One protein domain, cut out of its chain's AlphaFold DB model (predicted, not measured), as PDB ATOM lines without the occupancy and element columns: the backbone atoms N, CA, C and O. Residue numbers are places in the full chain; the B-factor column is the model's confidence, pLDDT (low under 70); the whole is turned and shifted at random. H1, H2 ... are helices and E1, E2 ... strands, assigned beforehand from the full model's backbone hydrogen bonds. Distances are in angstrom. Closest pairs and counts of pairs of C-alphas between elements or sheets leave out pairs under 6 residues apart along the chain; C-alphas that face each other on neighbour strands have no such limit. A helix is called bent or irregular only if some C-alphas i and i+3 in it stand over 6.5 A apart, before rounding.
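This is residues 74 to 118 and 162 to 320 of the 320 residues of the protein "tRNA:m(4)X modification enzyme TRM13" of Nippostrongylus brasiliensis (UniProt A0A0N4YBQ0). A twisted, curled sheet of six parallel strands makes the core, with the short helices H2 and H3 packed over one face and H4 over the other. Residues 93 to 118, of which 98 to 118 belong to H1, stand free of this body as an arm, and residues 232 to 244 and 310 to 320 also stick out. The printed part has 204 residues, with four named helices and six named strands in the order H1 E1 H2 E2 H3 E3 E4 E5 H4 E6; the sheet's order is E4 E3 E2 E1 E5 E6. The class is mixed, helices and strands, with 86 residues, under half, in named elements. The whole is compact, with a radius of gyration of the C-alphas of 19.3 A and spans of 60 by 47 by 34 A.

After residues 74 to 97, with no named element, H1 spans residues 98 to 118, 30.5 A, from C-alpha 98 at (28.264, 14.702, 50.580). It is irregular, C-alphas 114 and 117 being 7.7 A apart, and has a kink of 27 degrees near residue 112. E1 is residues 169 to 174, H2 180 to 185, E2 193 to 197, H3 206 to 213 and E3 218 to 225, 22.6 A. E4 is residues 249 to 251, E5 268 to 274, 19.8 A, H4 279 to 293, 20.7 A, and E6 298 to 304, ending at C-alpha 304 at (38.247, 4.654, 23.690).

E1 and E5 are parallel at 20 degrees, with N 172 and O 270 at 2.8 A. E2 and E1 are parallel at 14 degrees, with N 195 and O 171 at 2.9 A. E3 pairs with E2 over residues 218 to 222, with N 220 and O 194 at 2.8 A, and with the edge strand E4 over 223 to 225, with N 225 and O 250 at 2.9 A. E6, the other edge strand, has N 302 and O 271 of E5 at 2.8 A. Three strand-helix-strand units, two parallel neighbour strands joined through a helix, have right-handed crossovers: E1, H2, E2; E2, H3, E3; and E5, H4, E6. H2 and H3 touch, closest at the C-alphas of Gln 180 and Tyr 206, 5.4 A, at a steep tilt of 49 degrees, the same way. H4 is on the opposite face; its C-alpha of Met 292 is 6.7 A from that of Leu 298 in E6, their closest pair. H1 touches no helix and is not on the sheet. In H2, H3 and H4 every O i to N i+4 pair is within hydrogen-bond range; in H1, 15 of 17 are.

The C-alphas farthest apart, those of Pro 241 and Ser 320, are 65.0 A apart. Residues 119 to 161 are not printed; C-alphas 118 and 162 are 20.0 A apart across this cut. The links E3 to E4 and E4 to E5 are long. Mean pLDDT of the printed part is 72.7, with 75 residues under 70, among them 224 to 255 and 306 to 320.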
ATOM      1  N   TYR A  74      18.887  16.974   9.580       66.50
ATOM      2  CA  TYR A  74      19.665  16.234  10.586       66.50
ATOM      3  C   TYR A  74      20.324  17.130  11.646       66.50
ATOM      4  O   TYR A  74      21.082  16.638  12.482       66.50
ATOM      5  N   ILE A  75      20.081  18.445  11.621       68.88
ATOM      6  CA  ILE A  75      20.549  19.394  12.635       68.88
ATOM      7  C   ILE A  75      19.347  19.817  13.485       68.88
ATOM      8  O   ILE A  75      18.686  20.821  13.231       68.88
ATOM      9  N   LYS A  76      19.082  19.041  14.536       69.69
ATOM     10  CA  LYS A  76      18.068  19.314  15.555       69.69
ATOM     11  C   LYS A  76      18.735  20.020  16.733       69.69
ATOM     12  O   LYS A  76      19.460  19.395  17.505       69.69
ATOM     13  N   LYS A  77      18.523  21.338  16.859       70.12
ATOM     14  CA  LYS A  77      19.104  22.166  17.935       70.12
ATOM     15  C   LYS A  77      18.908  21.468  19.288       70.12
ATOM     16  O   LYS A  77      17.801  21.099  19.655       70.12
ATOM     17  N   ASP A  78      20.016  21.291  19.996       69.75
ATOM     18  CA  ASP A  78      20.136  20.642  21.307       69.75
ATOM     19  C   ASP A  78      19.680  19.184  21.441       69.75
ATOM     20  O   ASP A  78      19.538  18.721  22.571       69.75
ATOM     21  N   ALA A  79      19.504  18.440  20.345       70.12
ATOM     22  CA  ALA A  79      19.038  17.050  20.383       70.12
ATOM     23  C   ALA A  79      19.801  16.145  21.366       70.12
ATOM     24  O   ALA A  79      19.194  15.313  22.030       70.12
ATOM     25  N   ASN A  80      21.119  16.324  21.498       69.88
ATOM     26  CA  ASN A  80      21.960  15.513  22.390       69.88
ATOM     27  C   ASN A  80      22.535  16.327  23.563       69.88
ATOM     28  O   ASN A  80      23.474  15.877  24.237       69.88
ATOM     29  N   ALA A  81      22.001  17.531  23.796       66.06
ATOM     30  CA  ALA A  81      22.470  18.439  24.830       66.06
ATOM     31  C   ALA A  81      21.693  18.272  26.146       66.06
ATOM     32  O   ALA A  81      20.470  18.179  26.151       66.06
ATOM     33  N   LEU A  82      22.398  18.336  27.278       61.06
ATOM     34  CA  LEU A  82      21.803  18.474  28.606       61.06
ATOM     35  C   LEU A  82      22.180  19.828  29.216       61.06
ATOM     36  O   LEU A  82      23.334  20.270  29.154       61.06
ATOM     37  N   VAL A  83      21.181  20.492  29.806       56.34
ATOM     38  CA  VAL A  83      21.357  21.741  30.558       56.34
ATOM     39  C   VAL A  83      22.273  21.462  31.753       56.34
ATOM     40  O   VAL A  83      21.967  20.591  32.558       56.34
ATOM     41  N   GLY A  84      23.401  22.172  31.855       51.12
ATOM     42  CA  GLY A  84      24.373  22.012  32.945       51.12
ATOM     43  C   GLY A  84      25.522  21.028  32.687       51.12
ATOM     44  O   GLY A  84      26.538  21.121  33.370       51.12
ATOM     45  N   GLU A  85      25.421  20.142  31.686       53.62
ATOM     46  CA  GLU A  85      26.495  19.196  31.320       53.62
ATOM     47  C   GLU A  85      27.175  19.546  29.988       53.62
ATOM     48  O   GLU A  85      28.403  19.606  29.904       53.62
ATOM     49  N   THR A  86      26.391  19.782  28.930       49.56
ATOM     50  CA  THR A  86      26.904  20.174  27.601       49.56
ATOM     51  C   THR A  86      26.592  21.628  27.276       49.56
ATOM     52  O   THR A  86      27.410  22.307  26.658       49.56
ATOM     53  N   LYS A  87      25.449  22.142  27.754       50.59
ATOM     54  CA  LYS A  87      25.158  23.576  27.737       50.59
ATOM     55  C   LYS A  87      25.909  24.209  28.897       50.59
ATOM     56  O   LYS A  87      25.635  23.897  30.053       50.59
ATOM     57  N   PHE A  88      26.853  25.088  28.576       47.62
ATOM     58  CA  PHE A  88      27.589  25.888  29.551       47.62
ATOM     59  C   PHE A  88      26.623  26.906  30.185       47.62
ATOM     60  O   PHE A  88      26.644  28.086  29.858       47.62
ATOM     61  N   THR A  89      25.751  26.454  31.087       45.41
ATOM     62  CA  THR A  89      25.398  27.299  32.228       45.41
ATOM     63  C   THR A  89      26.689  27.504  33.013       45.41
ATOM     64  O   THR A  89      27.578  26.651  32.925       45.41
ATOM     65  N   ASP A  90      26.837  28.642  33.691       45.09
ATOM     66  CA  ASP A  90      28.024  28.993  34.475       45.09
ATOM     67  C   ASP A  90      28.684  27.765  35.090       45.09
ATOM     68  O   ASP A  90      27.976  26.889  35.600       45.09
ATOM     69  N   LYS A  91      30.025  27.679  34.987       46.44
ATOM     70  CA  LYS A  91      30.806  26.595  35.602       46.44
ATOM     71  C   LYS A  91      30.128  26.241  36.914       46.44
ATOM     72  O   LYS A  91      29.932  27.142  37.730       46.44
ATOM     73  N   ILE A  92      29.777  24.969  37.097       52.75
ATOM     74  CA  ILE A  92      29.341  24.462  38.393       52.75
ATOM     75  C   ILE A  92      30.573  24.561  39.302       52.75
ATOM     76  O   ILE A  92      31.301  23.600  39.519       52.75
ATOM     77  N   ASP A  93      30.871  25.777  39.751       56.84
ATOM     78  CA  ASP A  93      31.970  26.148  40.632       56.84
ATOM     79  C   ASP A  93      31.470  26.014  42.066       56.84
ATOM     80  O   ASP A  93      31.565  26.908  42.903       56.84
ATOM     81  N   ARG A  94      30.828  24.873  42.317       72.00
ATOM     82  CA  ARG A  94      30.464  24.433  43.647       72.00
ATOM     83  C   ARG A  94      31.059  23.064  43.866       72.00
ATOM     84  O   ARG A  94      31.126  22.225  42.969       72.00
ATOM     85  N   ARG A  95      31.469  22.839  45.103       74.75
ATOM     86  CA  ARG A  95      31.803  21.504  45.564       74.75
ATOM     87  C   ARG A  95      30.527  20.656  45.530       74.75
ATOM     88  O   ARG A  95      29.454  21.151  45.885       74.75
ATOM     89  N   ALA A  96      30.648  19.412  45.081       79.62
ATOM     90  CA  ALA A  96      29.573  18.438  45.236       79.62
ATOM     91  C   ALA A  96      29.249  18.274  46.730       79.62
ATOM     92  O   ALA A  96      30.161  18.343  47.563       79.62
ATOM     93  N   THR A  97      27.973  18.092  47.066       88.12
ATOM     94  CA  THR A  97      27.567  17.801  48.446       88.12
ATOM     95  C   THR A  97      27.979  16.381  48.832       88.12
ATOM     96  O   THR A  97      28.313  15.561  47.969       88.12
ATOM     97  N   GLU A  98      27.972  16.066  50.128       90.25
ATOM     98  CA  GLU A  98      28.264  14.702  50.580       90.25
ATOM     99  C   GLU A  98      27.258  13.704  50.000       90.25
ATOM    100  O   GLU A  98      27.659  12.649  49.517       90.25
ATOM    101  N   GLU A  99      25.975  14.063  49.942       92.19
ATOM    102  CA  GLU A  99      24.915  13.227  49.374       92.19
ATOM    103  C   GLU A  99      25.150  12.938  47.886       92.19
ATOM    104  O   GLU A  99      24.985  11.802  47.441       92.19
ATOM    105  N   GLU A 100      25.581  13.939  47.113       84.56
ATOM    106  CA  GLU A 100      25.920  13.773  45.695       84.56
ATOM    107  C   GLU A 100      27.127  12.850  45.505       84.56
ATOM    108  O   GLU A 100      27.123  11.987  44.623       84.56
ATOM    109  N   ILE A 101      28.148  12.998  46.355       86.75
ATOM    110  CA  ILE A 101      29.334  12.136  46.349       86.75
ATOM    111  C   ILE A 101      28.940  10.698  46.700       86.75
ATOM    112  O   ILE A 101      29.322   9.774  45.981       86.75
ATOM    113  N   PHE A 102      28.148  10.491  47.753       90.94
ATOM    114  CA  PHE A 102      27.663   9.166  48.141       90.94
ATOM    115  C   PHE A 102      26.819   8.528  47.038       90.94
ATOM    116  O   PHE A 102      27.051   7.371  46.687       90.94
ATOM    117  N   ALA A 103      25.907   9.279  46.420       89.75
ATOM    118  CA  ALA A 103      25.107   8.785  45.304       89.75
ATOM    119  C   ALA A 103      25.980   8.377  44.103       89.75
ATOM    120  O   ALA A 103      25.733   7.342  43.477       89.75
ATOM    121  N   ALA A 104      27.021   9.152  43.781       85.19
ATOM    122  CA  ALA A 104      27.975   8.804  42.731       85.19
ATOM    123  C   ALA A 104      28.803   7.556  43.086       85.19
ATOM    124  O   ALA A 104      29.015   6.696  42.230       85.19
ATOM    125  N   LEU A 105      29.238   7.424  44.343       88.50
ATOM    126  CA  LEU A 105      29.969   6.255  44.834       88.50
ATOM    127  C   LEU A 105      29.123   4.984  44.767       88.50
ATOM    128  O   LEU A 105      29.611   3.965  44.283       88.50
ATOM    129  N   GLU A 106      27.862   5.034  45.188       91.62
ATOM    130  CA  GLU A 106      26.959   3.882  45.125       91.62
ATOM    131  C   GLU A 106      26.685   3.449  43.681       91.62
ATOM    132  O   GLU A 106      26.721   2.253  43.370       91.62
ATOM    133  N   LYS A 107      26.530   4.406  42.756       89.56
ATOM    134  CA  LYS A 107      26.460   4.113  41.315       89.56
ATOM    135  C   LYS A 107      27.747   3.457  40.811       89.56
ATOM    136  O   LYS A 107      27.680   2.413  40.167       89.56
ATOM    137  N   MET A 108      28.917   4.017  41.131       88.06
ATOM    138  CA  MET A 108      30.209   3.455  40.718       88.06
ATOM    139  C   MET A 108      30.428   2.041  41.259       88.06
ATOM    140  O   MET A 108      30.835   1.162  40.501       88.06
ATOM    141  N   LYS A 109      30.120   1.795  42.539       90.38
ATOM    142  CA  LYS A 109      30.194   0.459  43.146       90.38
ATOM    143  C   LYS A 109      29.251  -0.518  42.455       90.38
ATOM    144  O   LYS A 109      29.675  -1.619  42.123       90.38
ATOM    145  N   SER A 110      28.008  -0.112  42.202       90.94
ATOM    146  CA  SER A 110      27.014  -0.950  41.524       90.94
ATOM    147  C   SER A 110      27.480  -1.341  40.120       90.94
ATOM    148  O   SER A 110      27.473  -2.522  39.771       90.94
ATOM    149  N   CYS A 111      27.981  -0.374  39.344       87.88
ATOM    150  CA  CYS A 111      28.576  -0.627  38.034       87.88
ATOM    151  C   CYS A 111      29.779  -1.568  38.134       87.88
ATOM    152  O   CYS A 111      29.855  -2.540  37.385       87.88
ATOM    153  N   TYR A 112      30.696  -1.320  39.075       86.31
ATOM    154  CA  TYR A 112      31.872  -2.159  39.285       86.31
ATOM    155  C   TYR A 112      31.486  -3.602  39.611       86.31
ATOM    156  O   TYR A 112      31.957  -4.518  38.946       86.31
ATOM    157  N   VAL A 113      30.589  -3.825  40.574       90.62
ATOM    158  CA  VAL A 113      30.119  -5.171  40.940       90.62
ATOM    159  C   VAL A 113      29.476  -5.878  39.746       90.62
ATOM    160  O   VAL A 113      29.704  -7.070  39.558       90.62
ATOM    161  N   ALA A 114      28.736  -5.155  38.904       89.12
ATOM    162  CA  ALA A 114      28.075  -5.728  37.734       89.12
ATOM    163  C   ALA A 114      29.039  -6.187  36.620       89.12
ATOM    164  O   ALA A 114      28.661  -7.049  35.811       89.12
ATOM    165  N   VAL A 115      30.250  -5.613  36.553       86.06
ATOM    166  CA  VAL A 115      31.196  -5.837  35.443       86.06
ATOM    167  C   VAL A 115      32.545  -6.424  35.851       86.06
ATOM    168  O   VAL A 115      33.213  -6.966  34.980       86.06
ATOM    169  N   LYS A 116      32.954  -6.362  37.127       84.38
ATOM    170  CA  LYS A 116      34.312  -6.728  37.585       84.38
ATOM    171  C   LYS A 116      34.745  -8.131  37.152       84.38
ATOM    172  O   LYS A 116      35.869  -8.297  36.696       84.38
ATOM    173  N   ASP A 117      33.832  -9.099  37.203       85.62
ATOM    174  CA  ASP A 117      34.101 -10.503  36.861       85.62
ATOM    175  C   ASP A 117      33.912 -10.783  35.355       85.62
ATOM    176  O   ASP A 117      34.168 -11.884  34.876       85.62
ATOM    177  N   LYS A 118      33.466  -9.775  34.595       81.75
ATOM    178  CA  LYS A 118      33.285  -9.802  33.133       81.75
ATOM    179  C   LYS A 118      34.401  -9.053  32.397       81.75
ATOM    180  O   LYS A 118      34.388  -8.991  31.169       81.75
ATOM    181  N   LEU A 162      32.309  -6.304  13.912       94.50
ATOM    182  CA  LEU A 162      31.748  -4.963  13.747       94.50
ATOM    183  C   LEU A 162      32.371  -4.211  12.561       94.50
ATOM    184  O   LEU A 162      31.743  -3.324  11.991       94.50
ATOM    185  N   LEU A 163      33.593  -4.576  12.155       94.44
ATOM    186  CA  LEU A 163      34.273  -3.990  10.996       94.44
ATOM    187  C   LEU A 163      33.912  -4.724   9.697       94.44
ATOM    188  O   LEU A 163      34.747  -5.394   9.089       94.44
ATOM    189  N   ARG A 164      32.642  -4.648   9.299       93.88
ATOM    190  CA  ARG A 164      32.142  -5.300   8.082       93.88
ATOM    191  C   ARG A 164      32.573  -4.547   6.829       93.88
ATOM    192  O   ARG A 164      32.518  -3.325   6.799       93.88
ATOM    193  N   SER A 165      32.962  -5.282   5.788       95.00
ATOM    194  CA  SER A 165      33.336  -4.733   4.480       95.00
ATOM    195  C   SER A 165      32.234  -4.969   3.451       95.00
ATOM    196  O   SER A 165      32.402  -5.781   2.540       95.00
ATOM    197  N   ASP A 166      31.105  -4.279   3.589       93.25
ATOM    198  CA  ASP A 166      30.003  -4.364   2.633       93.25
ATOM    199  C   ASP A 166      29.303  -3.005   2.440       93.25
ATOM    200  O   ASP A 166      29.284  -2.210   3.380       93.25
ATOM    201  N   PRO A 167      28.694  -2.735   1.267       90.94
ATOM    202  CA  PRO A 167      28.080  -1.432   0.975       90.94
ATOM    203  C   PRO A 167      26.892  -1.055   1.870       90.94
ATOM    204  O   PRO A 167      26.490   0.108   1.892       90.94
ATOM    205  N   SER A 168      26.311  -2.024   2.585       90.88
ATOM    206  CA  SER A 168      25.209  -1.798   3.524       90.88
ATOM    207  C   SER A 168      25.686  -1.561   4.961       90.88
ATOM    208  O   SER A 168      24.853  -1.312   5.831       90.88
ATOM    209  N   ALA A 169      26.998  -1.627   5.212       93.00
ATOM    210  CA  ALA A 169      27.614  -1.314   6.491       93.00
ATOM    211  C   ALA A 169      28.121   0.134   6.520       93.00
ATOM    212  O   ALA A 169      28.718   0.627   5.557       93.00
ATOM    213  N   CYS A 170      27.932   0.807   7.656       94.00
ATOM    214  CA  CYS A 170      28.517   2.111   7.930       94.00
ATOM    215  C   CYS A 170      29.348   2.102   9.213       94.00
ATOM    216  O   CYS A 170      28.893   1.691  10.282       94.00
ATOM    217  N   ILE A 171      30.571   2.612   9.105       95.12
ATOM    218  CA  ILE A 171      31.493   2.804  10.217       95.12
ATOM    219  C   ILE A 171      31.497   4.289  10.573       95.12
ATOM    220  O   ILE A 171      32.000   5.135   9.828       95.12
ATOM    221  N   LEU A 172      30.931   4.599  11.734       91.19
ATOM    222  CA  LEU A 172      30.824   5.945  12.278       91.19
ATOM    223  C   LEU A 172      32.013   6.226  13.206       91.19
ATOM    224  O   LEU A 172      32.093   5.658  14.290       91.19
ATOM    225  N   GLU A 173      32.933   7.117  12.830       89.94
ATOM    226  CA  GLU A 173      34.012   7.574  13.719       89.94
ATOM    227  C   GLU A 173      33.638   8.920  14.354       89.94
ATOM    228  O   GLU A 173      33.723   9.975  13.718       89.94
ATOM    229  N   LEU A 174      33.257   8.892  15.629       83.31
ATOM    230  CA  LEU A 174      33.000  10.085  16.423       83.31
ATOM    231  C   LEU A 174      34.310  10.584  17.060       83.31
ATOM    232  O   LEU A 174      35.001   9.851  17.771       83.31
ATOM    233  N   GLY A 175      34.659  11.849  16.813       80.75
ATOM    234  CA  GLY A 175      35.936  12.428  17.244       80.75
ATOM    235  C   GLY A 175      37.104  12.075  16.321       80.75
ATOM    236  O   GLY A 175      38.228  11.881  16.786       80.75
ATOM    237  N   ALA A 176      36.853  11.994  15.012       84.44
ATOM    238  CA  ALA A 176      37.806  11.438  14.052       84.44
ATOM    239  C   ALA A 176      39.156  12.181  13.984       84.44
ATOM    240  O   ALA A 176      40.162  11.631  13.531       84.44
ATOM    241  N   GLY A 177      39.233  13.449  14.401       83.88
ATOM    242  CA  GLY A 177      40.448  14.260  14.328       83.88
ATOM    243  C   GLY A 177      41.067  14.243  12.926       83.88
ATOM    244  O   GLY A 177      40.434  14.576  11.919       83.88
ATOM    245  N   LYS A 178      42.317  13.775  12.838       87.25
ATOM    246  CA  LYS A 178      43.034  13.594  11.562       87.25
ATOM    247  C   LYS A 178      42.600  12.362  10.754       87.25
ATOM    248  O   LYS A 178      43.164  12.173   9.686       87.25
ATOM    249  N   ALA A 179      41.642  11.563  11.226       91.00
ATOM    250  CA  ALA A 179      41.141  10.325  10.613       91.00
ATOM    251  C   ALA A 179      42.203   9.233  10.414       91.00
ATOM    252  O   ALA A 179      42.154   8.468   9.454       91.00
ATOM    253  N   GLN A 180      43.201   9.162  11.302       93.50
ATOM    254  CA  GLN A 180      44.213   8.104  11.202       93.50
ATOM    255  C   GLN A 180      43.612   6.722  11.494       93.50
ATOM    256  O   GLN A 180      44.055   5.750  10.896       93.50
ATOM    257  N   LEU A 181      42.619   6.630  12.387       94.12
ATOM    258  CA  LEU A 181      41.906   5.379  12.636       94.12
ATOM    259  C   LEU A 181      41.072   4.979  11.416       94.12
ATOM    260  O   LEU A 181      41.295   3.886  10.907       94.12
ATOM    261  N   ALA A 182      40.213   5.869  10.900       94.88
ATOM    262  CA  ALA A 182      39.484   5.624   9.655       94.88
ATOM    263  C   ALA A 182      40.383   5.167   8.506       94.88
ATOM    264  O   ALA A 182      40.059   4.182   7.862       94.88
ATOM    265  N   TYR A 183      41.544   5.792   8.302       96.25
ATOM    266  CA  TYR A 183      42.487   5.362   7.262       96.25
ATOM    267  C   TYR A 183      42.927   3.901   7.376       96.25
ATOM    268  O   TYR A 183      43.104   3.236   6.363       96.25
ATOM    269  N   TRP A 184      43.133   3.392   8.589       97.19
ATOM    270  CA  TRP A 184      43.474   1.982   8.767       97.19
ATOM    271  C   TRP A 184      42.238   1.087   8.671       97.19
ATOM    272  O   TRP A 184      42.319   0.012   8.087       97.19
ATOM    273  N   MET A 185      41.083   1.541   9.167       96.94
ATOM    274  CA  MET A 185      39.820   0.814   9.017       96.94
ATOM    275  C   MET A 185      39.421   0.651   7.543       96.94
ATOM    276  O   MET A 185      38.980  -0.430   7.167       96.94
ATOM    277  N   THR A 186      39.658   1.645   6.679       96.62
ATOM    278  CA  THR A 186      39.368   1.551   5.234       96.62
ATOM    279  C   THR A 186      40.221   0.494   4.534       96.62
ATOM    280  O   THR A 186      39.817  -0.024   3.505       96.62
ATOM    281  N   LYS A 187      41.391   0.127   5.080       95.69
ATOM    282  CA  LYS A 187      42.197  -0.994   4.555       95.69
ATOM    283  C   LYS A 187      41.597  -2.361   4.882       95.69
ATOM    284  O   LYS A 187      41.951  -3.345   4.245       95.69
ATOM    285  N   ARG A 188      40.727  -2.432   5.892       95.88
ATOM    286  CA  ARG A 188      40.078  -3.669   6.351       95.88
ATOM    287  C   ARG A 188      38.643  -3.787   5.848       95.88
ATOM    288  O   ARG A 188      38.197  -4.886   5.543       95.88
ATOM    289  N   ALA A 189      37.958  -2.654   5.727       96.19
ATOM    290  CA  ALA A 189      36.592  -2.550   5.245       96.19
ATOM    291  C   ALA A 189      36.452  -1.555   4.078       96.19
ATOM    292  O   ALA A 189      35.733  -0.568   4.210       96.19
ATOM    293  N   PRO A 190      37.132  -1.773   2.934       96.44
ATOM    294  CA  PRO A 190      37.122  -0.824   1.817       96.44
ATOM    295  C   PRO A 190      35.745  -0.646   1.160       96.44
ATOM    296  O   PRO A 190      35.499   0.384   0.546       96.44
ATOM    297  N   LEU A 191      34.842  -1.626   1.292       95.69
ATOM    298  CA  LEU A 191      33.496  -1.559   0.705       95.69
ATOM    299  C   LEU A 191      32.454  -0.903   1.621       95.69
ATOM    300  O   LEU A 191      31.315  -0.727   1.198       95.69
ATOM    301  N   ALA A 192      32.812  -0.598   2.868       95.06
ATOM    302  CA  ALA A 192      31.905   0.032   3.819       95.06
ATOM    303  C   ALA A 192      31.855   1.548   3.634       95.06
ATOM    304  O   ALA A 192      32.819   2.173   3.184       95.06
ATOM    305  N   LYS A 193      30.750   2.148   4.075       94.31
ATOM    306  CA  LYS A 193      30.625   3.604   4.168       94.31
ATOM    307  C   LYS A 193      31.308   4.098   5.436       94.31
ATOM    308  O   LYS A 193      31.084   3.553   6.514       94.31
ATOM    309  N   PHE A 194      32.071   5.178   5.356       92.88
ATOM    310  CA  PHE A 194      32.684   5.817   6.519       92.88
ATOM    311  C   PHE A 194      32.047   7.173   6.774       92.88
ATOM    312  O   PHE A 194      32.112   8.068   5.935       92.88
ATOM    313  N   LEU A 195      31.486   7.344   7.970       88.94
ATOM    314  CA  LEU A 195      30.983   8.625   8.445       88.94
ATOM    315  C   LEU A 195      31.904   9.157   9.540       88.94
ATOM    316  O   LEU A 195      31.942   8.650  10.655       88.94
ATOM    317  N   LEU A 196      32.680  10.186   9.219       87.06
ATOM    318  CA  LEU A 196      33.668  10.766  10.123       87.06
ATOM    319  C   LEU A 196      33.124  12.054  10.719       87.06
ATOM    320  O   LEU A 196      32.900  13.019   9.992       87.06
ATOM    321  N   ILE A 197      32.978  12.118  12.038       79.56
ATOM    322  CA  ILE A 197      32.520  13.325  12.721       79.56
ATOM    323  C   ILE A 197      33.666  13.913  13.536       79.56
ATOM    324  O   ILE A 197      34.209  13.274  14.435       79.56
ATOM    325  N   ASP A 198      34.066  15.145  13.221       76.75
ATOM    326  CA  ASP A 198      35.117  15.839  13.969       76.75
ATOM    327  C   ASP A 198      34.984  17.360  13.924       76.75
ATOM    328  O   ASP A 198      34.665  17.946  12.896       76.75
ATOM    329  N   ARG A 199      35.373  18.035  15.002       68.81
ATOM    330  CA  ARG A 199      35.350  19.505  15.087       68.81
ATOM    331  C   ARG A 199      36.426  20.206  14.261       68.81
ATOM    332  O   ARG A 199      36.280  21.362  13.840       68.81
ATOM    333  N   SER A 200      37.566  19.552  14.064       62.69
ATOM    334  CA  SER A 200      38.795  20.217  13.659       62.69
ATOM    335  C   SER A 200      38.953  20.311  12.136       62.69
ATOM    336  O   SER A 200      38.762  19.377  11.356       62.69
ATOM    337  N   GLY A 201      39.386  21.487  11.684       62.28
ATOM    338  CA  GLY A 201      39.876  21.706  10.324       62.28
ATOM    339  C   GLY A 201      41.347  21.309  10.171       62.28
ATOM    340  O   GLY A 201      42.101  22.047   9.541       62.28
ATOM    341  N   SER A 202      41.799  20.219  10.806       65.25
ATOM    342  CA  SER A 202      43.222  19.859  10.814       65.25
ATOM    343  C   SER A 202      43.765  19.683   9.392       65.25
ATOM    344  O   SER A 202      43.099  19.094   8.542       65.25
ATOM    345  N   ARG A 203      44.985  20.161   9.129       66.50
ATOM    346  CA  ARG A 203      45.703  19.885   7.870       66.50
ATOM    347  C   ARG A 203      46.230  18.445   7.858       66.50
ATOM    348  O   ARG A 203      46.403  17.850   8.923       66.50
ATOM    349  N   ASN A 204      46.544  17.931   6.667       73.75
ATOM    350  CA  ASN A 204      47.112  16.590   6.452       73.75
ATOM    351  C   ASN A 204      46.230  15.480   7.034       73.75
ATOM    352  O   ASN A 204      46.687  14.657   7.828       73.75
ATOM    353  N   LYS A 205      44.944  15.517   6.680       82.81
ATOM    354  CA  LYS A 205      43.988  14.508   7.119       82.81
ATOM    355  C   LYS A 205      44.208  13.204   6.354       82.81
ATOM    356  O   LYS A 205      44.500  13.228   5.158       82.81
ATOM    357  N   TYR A 206      44.097  12.092   7.059       89.44
ATOM    358  CA  TYR A 206      44.355  10.759   6.538       89.44
ATOM    359  C   TYR A 206      43.207  10.229   5.666       89.44
ATOM    360  O   TYR A 206      43.474   9.403   4.810       89.44
ATOM    361  N   ASP A 207      41.987  10.757   5.775       88.81
ATOM    362  CA  ASP A 207      40.886  10.510   4.826       88.81
ATOM    363  C   ASP A 207      41.229  11.016   3.417       88.81
ATOM    364  O   ASP A 207      41.064  10.292   2.443       88.81
ATOM    365  N   ASN A 208      41.851  12.197   3.293       88.12
ATOM    366  CA  ASN A 208      42.364  12.660   1.994       88.12
ATOM    367  C   ASN A 208      43.467  11.745   1.449       88.12
ATOM    368  O   ASN A 208      43.679  11.681   0.245       88.12
ATOM    369  N   ARG A 209      44.242  11.115   2.337       92.00
ATOM    370  CA  ARG A 209      45.266  10.147   1.940       92.00
ATOM    371  C   ARG A 209      44.616   8.835   1.502       92.00
ATOM    372  O   ARG A 209      45.013   8.321   0.468       92.00
ATOM    373  N   ALA A 210      43.621   8.344   2.241       93.50
ATOM    374  CA  ALA A 210      42.853   7.152   1.900       93.50
ATOM    375  C   ALA A 210      42.245   7.288   0.500       93.50
ATOM    376  O   ALA A 210      42.560   6.479  -0.357       93.50
ATOM    377  N   LEU A 211      41.522   8.383   0.236       91.94
ATOM    378  CA  LEU A 211      40.893   8.663  -1.064       91.94
ATOM    379  C   LEU A 211      41.895   8.840  -2.218       91.94
ATOM    380  O   LEU A 211      41.564   8.616  -3.374       91.94
ATOM    381  N   LYS A 212      43.131   9.267  -1.927       94.25
ATOM    382  CA  LYS A 212      44.202   9.325  -2.937       94.25
ATOM    383  C   LYS A 212      44.764   7.949  -3.267       94.25
ATOM    384  O   LYS A 212      45.173   7.729  -4.399       94.25
ATOM    385  N   GLU A 213      44.870   7.082  -2.265       94.75
ATOM    386  CA  GLU A 213      45.342   5.707  -2.435       94.75
ATOM    387  C   GLU A 213      44.257   4.826  -3.068       94.75
ATOM    388  O   GLU A 213      44.584   3.939  -3.848       94.75
ATOM    389  N   ASP A 214      42.990   5.092  -2.755       95.25
ATOM    390  CA  ASP A 214      41.824   4.396  -3.280       95.25
ATOM    391  C   ASP A 214      40.638   5.373  -3.439       95.25
ATOM    392  O   ASP A 214      39.943   5.681  -2.465       95.25
ATOM    393  N   PRO A 215      40.400   5.881  -4.663       94.50
ATOM    394  CA  PRO A 215      39.284   6.780  -4.953       94.50
ATOM    395  C   PRO A 215      37.895   6.134  -4.864       94.50
ATOM    396  O   PRO A 215      36.909   6.859  -4.951       94.50
ATOM    397  N   SER A 216      37.800   4.804  -4.735       94.06
ATOM    398  CA  SER A 216      36.515   4.094  -4.656       94.06
ATOM    399  C   SER A 216      35.904   4.083  -3.251       94.06
ATOM    400  O   SER A 216      34.738   3.726  -3.098       94.06
ATOM    401  N   LEU A 217      36.668   4.497  -2.234       93.19
ATOM    402  CA  LEU A 217      36.208   4.545  -0.848       93.19
ATOM    403  C   LEU A 217      35.061   5.551  -0.668       93.19
ATOM    404  O   LEU A 217      35.183   6.722  -1.036       93.19
ATOM    405  N   ASP A 218      33.994   5.127   0.008       91.50
ATOM    406  CA  ASP A 218      32.896   6.005   0.417       91.50
ATOM    407  C   ASP A 218      33.201   6.610   1.795       91.50
ATOM    408  O   ASP A 218      32.965   5.998   2.841       91.50
ATOM    409  N   ILE A 219      33.794   7.807   1.803       89.19
ATOM    410  CA  ILE A 219      34.129   8.537   3.030       89.19
ATOM    411  C   ILE A 219      33.428   9.890   3.038       89.19
ATOM    412  O   ILE A 219      33.809  10.819   2.323       89.19
ATOM    413  N   THR A 220      32.481  10.043   3.956       83.81
ATOM    414  CA  THR A 220      31.839  11.320   4.262       83.81
ATOM    415  C   THR A 220      32.357  11.851   5.591       83.81
ATOM    416  O   THR A 220      32.419  11.139   6.590       83.81
ATOM    417  N   ARG A 221      32.726  13.136   5.634       81.19
ATOM    418  CA  ARG A 221      33.176  13.791   6.869       81.19
ATOM    419  C   ARG A 221      32.287  14.975   7.229       81.19
ATOM    420  O   ARG A 221      32.320  16.004   6.554       81.19
ATOM    421  N   LEU A 222      31.622  14.874   8.376       73.44
ATOM    422  CA  LEU A 222      30.888  15.964   9.009       73.44
ATOM    423  C   LEU A 222      31.809  16.724   9.957       73.44
ATOM    424  O   LEU A 222      32.516  16.147  10.791       73.44
ATOM    425  N   ARG A 223      31.839  18.048   9.811       71.56
ATOM    426  CA  ARG A 223      32.671  18.894  10.652       71.56
ATOM    427  C   ARG A 223      31.856  19.440  11.814       71.56
ATOM    428  O   ARG A 223      31.380  20.568  11.732       71.56
ATOM    429  N   CYS A 224      31.772  18.693  12.908       63.72
ATOM    430  CA  CYS A 224      30.924  19.080  14.024       63.72
ATOM    431  C   CYS A 224      31.694  19.530  15.271       63.72
ATOM    432  O   CYS A 224      32.526  18.782  15.782       63.72
ATOM    433  N   SER A 225      31.438  20.741  15.772       55.12
ATOM    434  CA  SER A 225      32.001  21.222  17.044       55.12
ATOM    435  C   SER A 225      31.448  20.399  18.220       55.12
ATOM    436  O   SER A 225      30.348  19.876  18.159       55.12
ATOM    437  N   ILE A 226      32.214  20.209  19.293       50.38
ATOM    438  CA  ILE A 226      31.734  19.472  20.488       50.38
ATOM    439  C   ILE A 226      31.694  20.391  21.716       50.38
ATOM    440  O   ILE A 226      31.089  20.076  22.730       50.38
ATOM    441  N   GLU A 227      32.320  21.562  21.630       42.44
ATOM    442  CA  GLU A 227      32.575  22.405  22.785       42.44
ATOM    443  C   GLU A 227      32.547  23.882  22.376       42.44
ATOM    444  O   GLU A 227      33.446  24.334  21.664       42.44
ATOM    445  N   HIS A 228      31.503  24.589  22.847       33.12
ATOM    446  CA  HIS A 228      31.438  26.019  23.215       33.12
ATOM    447  C   HIS A 228      30.351  26.938  22.574       33.12
ATOM    448  O   HIS A 228      30.747  27.879  21.900       33.12
ATOM    449  N   VAL A 229      29.084  26.833  23.051       39.53
ATOM    450  CA  VAL A 229      28.052  27.912  23.317       39.53
ATOM    451  C   VAL A 229      27.525  28.660  22.060       39.53
ATOM    452  O   VAL A 229      28.257  28.775  21.095       39.53
ATOM    453  N   ASP A 230      26.304  29.186  21.908       34.53
ATOM    454  CA  ASP A 230      25.253  29.759  22.767       34.53
ATOM    455  C   ASP A 230      23.871  29.503  22.128       34.53
ATOM    456  O   ASP A 230      23.768  29.416  20.906       34.53
ATOM    457  N   LEU A 231      22.804  29.390  22.919       35.28
ATOM    458  CA  LEU A 231      21.449  29.120  22.417       35.28
ATOM    459  C   LEU A 231      20.487  30.279  22.665       35.28
ATOM    460  O   LEU A 231      19.343  30.195  22.204       35.28
ATOM    461  N   SER A 232      20.939  31.336  23.344       29.08
ATOM    462  CA  SER A 232      20.213  32.594  23.399       29.08
ATOM    463  C   SER A 232      20.493  33.416  22.142       29.08
ATOM    464  O   SER A 232      21.599  33.892  21.934       29.08
ATOM    465  N   GLU A 233      19.428  33.598  21.365       36.22
ATOM    466  CA  GLU A 233      19.252  34.545  20.256       36.22
ATOM    467  C   GLU A 233      19.518  34.069  18.812       36.22
ATOM    468  O   GLU A 233      20.519  33.440  18.486       36.22
ATOM    469  N   LEU A 234      18.565  34.491  17.959       36.47
ATOM    470  CA  LEU A 234      18.521  34.544  16.486       36.47
ATOM    471  C   LEU A 234      18.137  33.222  15.782       36.47
ATOM    472  O   LEU A 234      18.749  32.185  15.997       36.47
ATOM    473  N   ALA A 235      17.029  33.103  15.036       28.98
ATOM    474  CA  ALA A 235      16.381  33.925  13.998       28.98
ATOM    475  C   ALA A 235      17.077  33.867  12.618       28.98
ATOM    476  O   ALA A 235      18.028  34.594  12.365       28.98
ATOM    477  N   MET A 236      16.459  33.073  11.727       28.83
ATOM    478  CA  MET A 236      16.365  33.207  10.261       28.83
ATOM    479  C   MET A 236      17.578  32.852   9.355       28.83
ATOM    480  O   MET A 236      18.502  33.644   9.209       28.83
ATOM    481  N   LEU A 237      17.378  31.787   8.552       33.22
ATOM    482  CA  LEU A 237      17.409  31.714   7.069       33.22
ATOM    483  C   LEU A 237      18.727  31.458   6.282       33.22
ATOM    484  O   LEU A 237      19.663  32.255   6.297       33.22
ATOM    485  N   LYS A 238      18.582  30.479   5.361       28.91
ATOM    486  CA  LYS A 238      18.985  30.377   3.925       28.91
ATOM    487  C   LYS A 238      20.197  29.514   3.511       28.91
ATOM    488  O   LYS A 238      21.317  29.638   4.006       28.91
ATOM    489  N   GLU A 239      19.903  28.672   2.514       33.28
ATOM    490  CA  GLU A 239      20.711  27.628   1.867       33.28
ATOM    491  C   GLU A 239      21.811  28.170   0.934       33.28
ATOM    492  O   GLU A 239      21.655  29.224   0.317       33.28
ATOM    493  N   ASP A 240      22.902  27.406   0.778       37.38
ATOM    494  CA  ASP A 240      23.923  27.612  -0.261       37.38
ATOM    495  C   ASP A 240      24.162  26.291  -1.033       37.38
ATOM    496  O   ASP A 240      24.657  25.330  -0.437       37.38
ATOM    497  N   PRO A 241      23.835  26.228  -2.340       36.00
ATOM    498  CA  PRO A 241      23.956  25.031  -3.182       36.00
ATOM    499  C   PRO A 241      25.380  24.644  -3.643       36.00
ATOM    500  O   PRO A 241      25.519  23.722  -4.440       36.00
ATOM    501  N   SER A 242      26.444  25.344  -3.236       31.75
ATOM    502  CA  SER A 242      27.737  25.307  -3.957       31.75
ATOM    503  C   SER A 242      28.833  24.344  -3.446       31.75
ATOM    504  O   SER A 242      29.998  24.498  -3.821       31.75
ATOM    505  N   LEU A 243      28.535  23.339  -2.612       33.59
ATOM    506  CA  LEU A 243      29.578  22.484  -2.010       33.59
ATOM    507  C   LEU A 243      29.498  21.012  -2.438       33.59
ATOM    508  O   LEU A 243      28.853  20.199  -1.787       33.59
ATOM    509  N   ASP A 244      30.287  20.664  -3.456       31.59
ATOM    510  CA  ASP A 244      30.453  19.311  -4.029       31.59
ATOM    511  C   ASP A 244      31.279  18.334  -3.144       31.59
ATOM    512  O   ASP A 244      31.950  17.418  -3.605       31.59
ATOM    513  N   ILE A 245      31.267  18.566  -1.826       32.81
ATOM    514  CA  ILE A 245      31.641  17.637  -0.747       32.81
ATOM    515  C   ILE A 245      30.773  18.061   0.442       32.81
ATOM    516  O   ILE A 245      30.935  19.190   0.916       32.81
ATOM    517  N   THR A 246      29.905  17.188   0.965       42.34
ATOM    518  CA  THR A 246      28.959  17.499   2.057       42.34
ATOM    519  C   THR A 246      29.688  17.756   3.389       42.34
ATOM    520  O   THR A 246      29.747  16.921   4.286       42.34
ATOM    521  N   ARG A 247      30.327  18.925   3.522       44.34
ATOM    522  CA  ARG A 247      31.047  19.380   4.723       44.34
ATOM    523  C   ARG A 247      30.113  20.204   5.595       44.34
ATOM    524  O   ARG A 247      30.061  21.428   5.481       44.34
ATOM    525  N   LEU A 248      29.421  19.530   6.495       50.16
ATOM    526  CA  LEU A 248      28.396  20.140   7.340       50.16
ATOM    527  C   LEU A 248      29.015  20.644   8.637       50.16
ATOM    528  O   LEU A 248      29.957  20.033   9.142       50.16
ATOM    529  N   ARG A 249      28.542  21.795   9.126       55.47
ATOM    530  CA  ARG A 249      29.074  22.474  10.314       55.47
ATOM    531  C   ARG A 249      27.970  22.676  11.343       55.47
ATOM    532  O   ARG A 249      27.065  23.470  11.114       55.47
ATOM    533  N   CYS A 250      28.043  21.954  12.454       53.59
ATOM    534  CA  CYS A 250      27.123  22.078  13.593       53.59
ATOM    535  C   CYS A 250      27.733  21.448  14.845       53.59
ATOM    536  O   CYS A 250      28.751  20.783  14.745       53.59
ATOM    537  N   SER A 251      27.170  21.634  16.036       60.94
ATOM    538  CA  SER A 251      27.651  20.871  17.192       60.94
ATOM    539  C   SER A 251      27.168  19.411  17.144       60.94
ATOM    540  O   SER A 251      26.056  19.176  16.680       60.94
ATOM    541  N   ILE A 252      27.928  18.426  17.662       64.19
ATOM    542  CA  ILE A 252      27.424  17.031  17.806       64.19
ATOM    543  C   ILE A 252      26.157  16.986  18.672       64.19
ATOM    544  O   ILE A 252      25.287  16.144  18.488       64.19
ATOM    545  N   GLU A 253      26.016  17.954  19.578       63.22
ATOM    546  CA  GLU A 253      24.832  18.136  20.412       63.22
ATOM    547  C   GLU A 253      23.564  18.480  19.613       63.22
ATOM    548  O   GLU A 253      22.479  18.492  20.180       63.22
ATOM    549  N   HIS A 254      23.694  18.765  18.314       65.38
ATOM    550  CA  HIS A 254      22.586  19.063  17.413       65.38
ATOM    551  C   HIS A 254      22.372  17.993  16.337       65.38
ATOM    552  O   HIS A 254      21.474  18.139  15.521       65.38
ATOM    553  N   VAL A 255      23.214  16.961  16.259       69.19
ATOM    554  CA  VAL A 255      23.143  15.989  15.158       69.19
ATOM    555  C   VAL A 255      22.138  14.892  15.485       69.19
ATOM    556  O   VAL A 255      22.305  14.188  16.481       69.19
ATOM    557  N   ASP A 256      21.152  14.705  14.613       78.00
ATOM    558  CA  ASP A 256      20.316  13.508  14.593       78.00
ATOM    559  C   ASP A 256      20.794  12.554  13.494       78.00
ATOM    560  O   ASP A 256      20.767  12.883  12.307       78.00
ATOM    561  N   LEU A 257      21.276  11.378  13.898       75.12
ATOM    562  CA  LEU A 257      21.820  10.392  12.968       75.12
ATOM    563  C   LEU A 257      20.731   9.752  12.098       75.12
ATOM    564  O   LEU A 257      21.036   9.371  10.971       75.12
ATOM    565  N   SER A 258      19.478   9.655  12.562       71.12
ATOM    566  CA  SER A 258      18.406   9.006  11.785       71.12
ATOM    567  C   SER A 258      18.029   9.779  10.518       71.12
ATOM    568  O   SER A 258      17.545   9.205   9.547       71.12
ATOM    569  N   GLU A 259      18.288  11.084  10.505       75.81
ATOM    570  CA  GLU A 259      17.938  11.980   9.402       75.81
ATOM    571  C   GLU A 259      19.044  12.065   8.331       75.81
ATOM    572  O   GLU A 259      18.883  12.709   7.292       75.81
ATOM    573  N   LEU A 260      20.199  11.421   8.548       70.56
ATOM    574  CA  LEU A 260      21.302  11.436   7.588       70.56
ATOM    575  C   LEU A 260      21.003  10.521   6.396       70.56
ATOM    576  O   LEU A 260      20.996   9.299   6.518       70.56
ATOM    577  N   ALA A 261      20.855  11.107   5.204       74.94
ATOM    578  CA  ALA A 261      20.531  10.379   3.972       74.94
ATOM    579  C   ALA A 261      21.461   9.184   3.688       74.94
ATOM    580  O   ALA A 261      20.992   8.127   3.281       74.94
ATOM    581  N   MET A 262      22.764   9.314   3.964       76.69
ATOM    582  CA  MET A 262      23.734   8.234   3.735       76.69
ATOM    583  C   MET A 262      23.502   6.989   4.606       76.69
ATOM    584  O   MET A 262      24.001   5.918   4.261       76.69
ATOM    585  N   LEU A 263      22.760   7.134   5.712       76.81
ATOM    586  CA  LEU A 263      22.404   6.059   6.636       76.81
ATOM    587  C   LEU A 263      21.049   5.413   6.305       76.81
ATOM    588  O   LEU A 263      20.742   4.370   6.869       76.81
ATOM    589  N   LYS A 264      20.265   5.964   5.363       75.38
ATOM    590  CA  LYS A 264      18.944   5.416   4.992       75.38
ATOM    591  C   LYS A 264      19.032   4.034   4.331       75.38
ATOM    592  O   LYS A 264      18.174   3.195   4.576       75.38
ATOM    593  N   ASP A 265      20.091   3.786   3.559       81.06
ATOM    594  CA  ASP A 265      20.343   2.496   2.885       81.06
ATOM    595  C   ASP A 265      21.328   1.596   3.656       81.06
ATOM    596  O   ASP A 265      21.894   0.649   3.106       81.06
ATOM    597  N   VAL A 266      21.610   1.929   4.916       84.44
ATOM    598  CA  VAL A 266      22.553   1.195   5.761       84.44
ATOM    599  C   VAL A 266      21.766   0.252   6.662       84.44
ATOM    600  O   VAL A 266      20.868   0.671   7.385       84.44
ATOM    601  N   SER A 267      22.118  -1.031   6.630       86.00
ATOM    602  CA  SER A 267      21.488  -2.070   7.456       86.00
ATOM    603  C   SER A 267      22.298  -2.417   8.706       86.00
ATOM    604  O   SER A 267      21.833  -3.175   9.552       86.00
ATOM    605  N   SER A 268      23.522  -1.891   8.794       85.44
ATOM    606  CA  SER A 268      24.507  -2.251   9.804       85.44
ATOM    607  C   SER A 268      25.362  -1.038  10.153       85.44
ATOM    608  O   SER A 268      26.027  -0.476   9.282       85.44
ATOM    609  N   VAL A 269      25.349  -0.609  11.415       90.50
ATOM    610  CA  VAL A 269      26.156   0.523  11.890       90.50
ATOM    611  C   VAL A 269      27.060   0.083  13.029       90.50
ATOM    612  O   VAL A 269      26.603  -0.468  14.028       90.50
ATOM    613  N   CYS A 270      28.347   0.406  12.916       94.69
ATOM    614  CA  CYS A 270      29.294   0.337  14.022       94.69
ATOM    615  C   CYS A 270      29.822   1.734  14.347       94.69
ATOM    616  O   CYS A 270      30.336   2.425  13.467       94.69
ATOM    617  N   ALA A 271      29.775   2.130  15.619       91.44
ATOM    618  CA  ALA A 271      30.319   3.410  16.066       91.44
ATOM    619  C   ALA A 271      31.659   3.261  16.798       91.44
ATOM    620  O   ALA A 271      31.838   2.400  17.654       91.44
ATOM    621  N   VAL A 272      32.609   4.149  16.525       91.75
ATOM    622  CA  VAL A 272      33.892   4.222  17.225       91.75
ATOM    623  C   VAL A 272      34.075   5.621  17.786       91.75
ATOM    624  O   VAL A 272      34.161   6.595  17.044       91.75
ATOM    625  N   CYS A 273      34.159   5.720  19.109       86.69
ATOM    626  CA  CYS A 273      34.332   6.979  19.821       86.69
ATOM    627  C   CYS A 273      35.749   7.046  20.387       86.69
ATOM    628  O   CYS A 273      36.044   6.448  21.426       86.69
ATOM    629  N   LYS A 274      36.648   7.765  19.707       80.69
ATOM    630  CA  LYS A 274      38.056   7.869  20.115       80.69
ATOM    631  C   LYS A 274      38.351   9.238  20.718       80.69
ATOM    632  O   LYS A 274      37.953  10.261  20.178       80.69
ATOM    633  N   HIS A 275      39.118   9.259  21.811       70.31
ATOM    634  CA  HIS A 275      39.521  10.480  22.533       70.31
ATOM    635  C   HIS A 275      38.369  11.257  23.166       70.31
ATOM    636  O   HIS A 275      38.552  12.412  23.550       70.31
ATOM    637  N   PHE A 276      37.207  10.628  23.315       69.81
ATOM    638  CA  PHE A 276      36.100  11.222  24.046       69.81
ATOM    639  C   PHE A 276      36.525  11.414  25.503       69.81
ATOM    640  O   PHE A 276      37.091  10.517  26.138       69.81
ATOM    641  N   CYS A 277      36.371  12.638  25.995       65.25
ATOM    642  CA  CYS A 277      36.631  12.997  27.377       65.25
ATOM    643  C   CYS A 277      35.689  14.112  27.817       65.25
ATOM    644  O   CYS A 277      35.265  14.939  27.009       65.25
ATOM    645  N   GLY A 278      35.353  14.111  29.109       68.06
ATOM    646  CA  GLY A 278      34.322  14.998  29.642       68.06
ATOM    647  C   GLY A 278      32.991  14.808  28.912       68.06
ATOM    648  O   GLY A 278      32.675  13.699  28.474       68.06
ATOM    649  N   SER A 279      32.281  15.918  28.715       67.25
ATOM    650  CA  SER A 279      30.935  15.976  28.133       67.25
ATOM    651  C   SER A 279      30.834  15.465  26.690       67.25
ATOM    652  O   SER A 279      29.747  15.103  26.242       67.25
ATOM    653  N   ALA A 280      31.956  15.374  25.963       68.56
ATOM    654  CA  ALA A 280      32.000  14.770  24.632       68.56
ATOM    655  C   ALA A 280      31.599  13.287  24.656       68.56
ATOM    656  O   ALA A 280      30.986  12.799  23.709       68.56
ATOM    657  N   THR A 281      31.932  12.583  25.744       75.56
ATOM    658  CA  THR A 281      31.578  11.170  25.927       75.56
ATOM    659  C   THR A 281      30.070  11.012  26.019       75.56
ATOM    660  O   THR A 281      29.486  10.231  25.271       75.56
ATOM    661  N   ASP A 282      29.440  11.813  26.875       75.50
ATOM    662  CA  ASP A 282      28.006  11.738  27.136       75.50
ATOM    663  C   ASP A 282      27.197  12.193  25.918       75.50
ATOM    664  O   ASP A 282      26.240  11.530  25.525       75.50
ATOM    665  N   ALA A 283      27.619  13.279  25.257       71.00
ATOM    666  CA  ALA A 283      26.999  13.749  24.017       71.00
ATOM    667  C   ALA A 283      27.103  12.709  22.892       71.00
ATOM    668  O   ALA A 283      26.157  12.518  22.133       71.00
ATOM    669  N   GLY A 284      28.237  12.012  22.810       75.62
ATOM    670  CA  GLY A 284      28.454  10.895  21.904       75.62
ATOM    671  C   GLY A 284      27.499   9.732  22.115       75.62
ATOM    672  O   GLY A 284      26.834   9.295  21.181       75.62
ATOM    673  N   ILE A 285      27.427   9.248  23.355       81.25
ATOM    674  CA  ILE A 285      26.548   8.136  23.733       81.25
ATOM    675  C   ILE A 285      25.083   8.517  23.503       81.25
ATOM    676  O   ILE A 285      24.344   7.728  22.924       81.25
ATOM    677  N   ARG A 286      24.668   9.735  23.879       82.00
ATOM    678  CA  ARG A 286      23.308  10.231  23.615       82.00
ATOM    679  C   ARG A 286      23.006  10.334  22.127       82.00
ATOM    680  O   ARG A 286      21.936   9.917  21.719       82.00
ATOM    681  N   CYS A 287      23.946  10.818  21.318       79.38
ATOM    682  CA  CYS A 287      23.784  10.869  19.864       79.38
ATOM    683  C   CYS A 287      23.517   9.476  19.273       79.38
ATOM    684  O   CYS A 287      22.619   9.324  18.448       79.38
ATOM    685  N   LEU A 288      24.230   8.446  19.745       82.31
ATOM    686  CA  LEU A 288      23.962   7.059  19.351       82.31
ATOM    687  C   LEU A 288      22.605   6.562  19.875       82.31
ATOM    688  O   LEU A 288      21.845   5.985  19.106       82.31
ATOM    689  N   SER A 289      22.288   6.817  21.149       83.12
ATOM    690  CA  SER A 289      21.026   6.404  21.785       83.12
ATOM    691  C   SER A 289      19.807   7.008  21.088       83.12
ATOM    692  O   SER A 289      18.903   6.280  20.698       83.12
ATOM    693  N   ASN A 290      19.816   8.320  20.862       77.06
ATOM    694  CA  ASN A 290      18.756   9.037  20.159       77.06
ATOM    695  C   ASN A 290      18.623   8.539  18.717       77.06
ATOM    696  O   ASN A 290      17.515   8.332  18.234       77.06
ATOM    697  N   GLY A 291      19.750   8.278  18.043       77.75
ATOM    698  CA  GLY A 291      19.739   7.640  16.731       77.75
ATOM    699  C   GLY A 291      19.006   6.297  16.763       77.75
ATOM    700  O   GLY A 291      18.147   6.060  15.919       77.75
ATOM    701  N   MET A 292      19.308   5.434  17.741       82.50
ATOM    702  CA  MET A 292      18.650   4.129  17.900       82.50
ATOM    703  C   MET A 292      17.152   4.260  18.190       82.50
ATOM    704  O   MET A 292      16.353   3.547  17.586       82.50
ATOM    705  N   GLU A 293      16.761   5.185  19.068       80.88
ATOM    706  CA  GLU A 293      15.352   5.497  19.349       80.88
ATOM    707  C   GLU A 293      14.607   5.968  18.090       80.88
ATOM    708  O   GLU A 293      13.434   5.644  17.908       80.88
ATOM    709  N   ASN A 294      15.312   6.639  17.177       78.50
ATOM    710  CA  ASN A 294      14.798   7.106  15.891       78.50
ATOM    711  C   ASN A 294      15.047   6.126  14.722       78.50
ATOM    712  O   ASN A 294      14.943   6.513  13.558       78.50
ATOM    713  N   GLY A 295      15.355   4.855  15.003       80.00
ATOM    714  CA  GLY A 295      15.411   3.786  13.997       80.00
ATOM    715  C   GLY A 295      16.793   3.464  13.418       80.00
ATOM    716  O   GLY A 295      16.883   2.659  12.493       80.00
ATOM    717  N   LEU A 296      17.878   4.037  13.950       80.88
ATOM    718  CA  LEU A 296      19.245   3.646  13.590       80.88
ATOM    719  C   LEU A 296      19.555   2.226  14.094       80.88
ATOM    720  O   LEU A 296      19.503   1.952  15.294       80.88
ATOM    721  N   VAL A 297      19.962   1.334  13.191       85.12
ATOM    722  CA  VAL A 297      20.367  -0.037  13.541       85.12
ATOM    723  C   VAL A 297      21.851  -0.065  13.917       85.12
ATOM    724  O   VAL A 297      22.724  -0.186  13.058       85.12
ATOM    725  N   LEU A 298      22.143   0.077  15.213       88.75
ATOM    726  CA  LEU A 298      23.501  -0.002  15.760       88.75
ATOM    727  C   LEU A 298      23.841  -1.446  16.169       88.75
ATOM    728  O   LEU A 298      23.304  -1.951  17.152       88.75
ATOM    729  N   ASP A 299      24.778  -2.085  15.468       92.31
ATOM    730  CA  ASP A 299      25.255  -3.443  15.789       92.31
ATOM    731  C   ASP A 299      26.206  -3.464  16.986       92.31
ATOM    732  O   ASP A 299      26.337  -4.460  17.697       92.31
ATOM    733  N   GLY A 300      26.908  -2.354  17.202       92.25
ATOM    734  CA  GLY A 300      27.826  -2.208  18.315       92.25
ATOM    735  C   GLY A 300      28.602  -0.904  18.271       92.25
ATOM    736  O   GLY A 300      28.601  -0.163  17.286       92.25
ATOM    737  N   PHE A 301      29.291  -0.619  19.371       90.38
ATOM    738  CA  PHE A 301      30.162   0.539  19.461       90.38
ATOM    739  C   PHE A 301      31.407   0.249  20.296       90.38
ATOM    740  O   PHE A 301      31.415  -0.625  21.161       90.38
ATOM    741  N   VAL A 302      32.461   1.021  20.047       89.94
ATOM    742  CA  VAL A 302      33.710   0.990  20.809       89.94
ATOM    743  C   VAL A 302      33.960   2.364  21.417       89.94
ATOM    744  O   VAL A 302      34.029   3.366  20.703       89.94
ATOM    745  N   LEU A 303      34.140   2.410  22.739       86.81
ATOM    746  CA  LEU A 303      34.572   3.610  23.458       86.81
ATOM    747  C   LEU A 303      36.055   3.518  23.801       86.81
ATOM    748  O   LEU A 303      36.497   2.586  24.471       86.81
ATOM    749  N   VAL A 304      36.817   4.530  23.391       84.38
ATOM    750  CA  VAL A 304      38.247   4.654  23.690       84.38
ATOM    751  C   VAL A 304      38.480   5.989  24.405       84.38
ATOM    752  O   VAL A 304      38.834   6.985  23.755       84.38
ATOM    753  N   PRO A 305      38.249   6.047  25.732       75.12
ATOM    754  CA  PRO A 305      38.339   7.289  26.488       75.12
ATOM    755  C   PRO A 305      39.763   7.858  26.478       75.12
ATOM    756  O   PRO A 305      40.760   7.129  26.458       75.12
ATOM    757  N   CYS A 306      39.870   9.188  26.481       68.38
ATOM    758  CA  CYS A 306      41.164   9.865  26.458       68.38
ATOM    759  C   CYS A 306      41.956   9.616  27.753       68.38
ATOM    760  O   CYS A 306      41.468   9.831  28.859       68.38
ATOM    761  N   CYS A 307      43.232   9.254  27.621       57.09
ATOM    762  CA  CYS A 307      44.131   8.980  28.744       57.09
ATOM    763  C   CYS A 307      44.643  10.233  29.486       57.09
ATOM    764  O   CYS A 307      45.421  10.094  30.430       57.09
ATOM    765  N   HIS A 308      44.228  11.441  29.083       52.22
ATOM    766  CA  HIS A 308      44.685  12.701  29.684       52.22
ATOM    767  C   HIS A 308      44.299  12.863  31.163       52.22
ATOM    768  O   HIS A 308      44.979  13.595  31.876       52.22
ATOM    769  N   HIS A 309      43.264  12.158  31.630       46.31
ATOM    770  CA  HIS A 309      42.797  12.188  33.020       46.31
ATOM    771  C   HIS A 309      42.899  10.808  33.683       46.31
ATOM    772  O   HIS A 309      41.978  10.378  34.367       46.31
ATOM    773  N   LYS A 310      43.996  10.075  33.436       42.66
ATOM    774  CA  LYS A 310      44.259   8.788  34.097       42.66
ATOM    775  C   LYS A 310      44.145   8.948  35.620       42.66
ATOM    776  O   LYS A 310      45.048   9.502  36.235       42.66
ATOM    777  N   SER A 311      43.087   8.405  36.209       39.91
ATOM    778  CA  SER A 311      43.096   7.953  37.598       39.91
ATOM    779  C   SER A 311      43.561   6.505  37.575       39.91
ATOM    780  O   SER A 311      42.908   5.651  36.968       39.91
ATOM    781  N   ARG A 312      44.727   6.203  38.149       38.59
ATOM    782  CA  ARG A 312      45.113   4.801  38.346       38.59
ATOM    783  C   ARG A 312      44.320   4.266  39.530       38.59
ATOM    784  O   ARG A 312      44.196   4.949  40.534       38.59
ATOM    785  N   TYR A 313      43.826   3.033  39.454       40.81
ATOM    786  CA  TYR A 313      43.108   2.416  40.578       40.81
ATOM    787  C   TYR A 313      43.933   2.431  41.881       40.81
ATOM    788  O   TYR A 313      43.406   2.724  42.942       40.81
ATOM    789  N   SER A 314      45.255   2.248  41.784       42.38
ATOM    790  CA  SER A 314      46.197   2.377  42.907       42.38
ATOM    791  C   SER A 314      46.254   3.773  43.548       42.38
ATOM    792  O   SER A 314      46.763   3.920  44.652       42.38
ATOM    793  N   GLU A 315      45.809   4.810  42.836       38.38
ATOM    794  CA  GLU A 315      45.708   6.193  43.323       38.38
ATOM    795  C   GLU A 315      44.328   6.468  43.946       38.38
ATOM    796  O   GLU A 315      44.168   7.440  44.676       38.38
ATOM    797  N   VAL A 316      43.348   5.589  43.704       40.44
ATOM    798  CA  VAL A 316      42.026   5.575  44.344       40.44
ATOM    799  C   VAL A 316      42.034   4.510  45.447       40.44
ATOM    800  O   VAL A 316      41.213   3.598  45.479       40.44
ATOM    801  N   ASN A 317      43.014   4.588  46.350       32.88
ATOM    802  CA  ASN A 317      42.996   3.787  47.569       32.88
ATOM    803  C   ASN A 317      41.962   4.391  48.523       32.88
ATOM    804  O   ASN A 317      42.228   5.390  49.191       32.88
ATOM    805  N   PHE A 318      40.794   3.760  48.613       43.78
ATOM    806  CA  PHE A 318      39.970   3.863  49.810       43.78
ATOM    807  C   PHE A 318      40.714   3.097  50.904       43.78
ATOM    808  O   PHE A 318      40.632   1.871  50.975       43.78
ATOM    809  N   ALA A 319      41.528   3.814  51.682       31.75
ATOM    810  CA  ALA A 319      42.048   3.277  52.929       31.75
ATOM    811  C   ALA A 319      40.849   2.776  53.745       31.75
ATOM    812  O   ALA A 319      39.879   3.513  53.936       31.75
ATOM    813  N   SER A 320      40.902   1.490  54.085       33.69
ATOM    814  CA  SER A 320      39.950   0.817  54.969       33.69
ATOM    815  C   SER A 320      40.084   1.365  56.380       33.69
ATOM    816  O   SER A 320      41.239   1.648  56.771       33.69
TER     817      SER A 320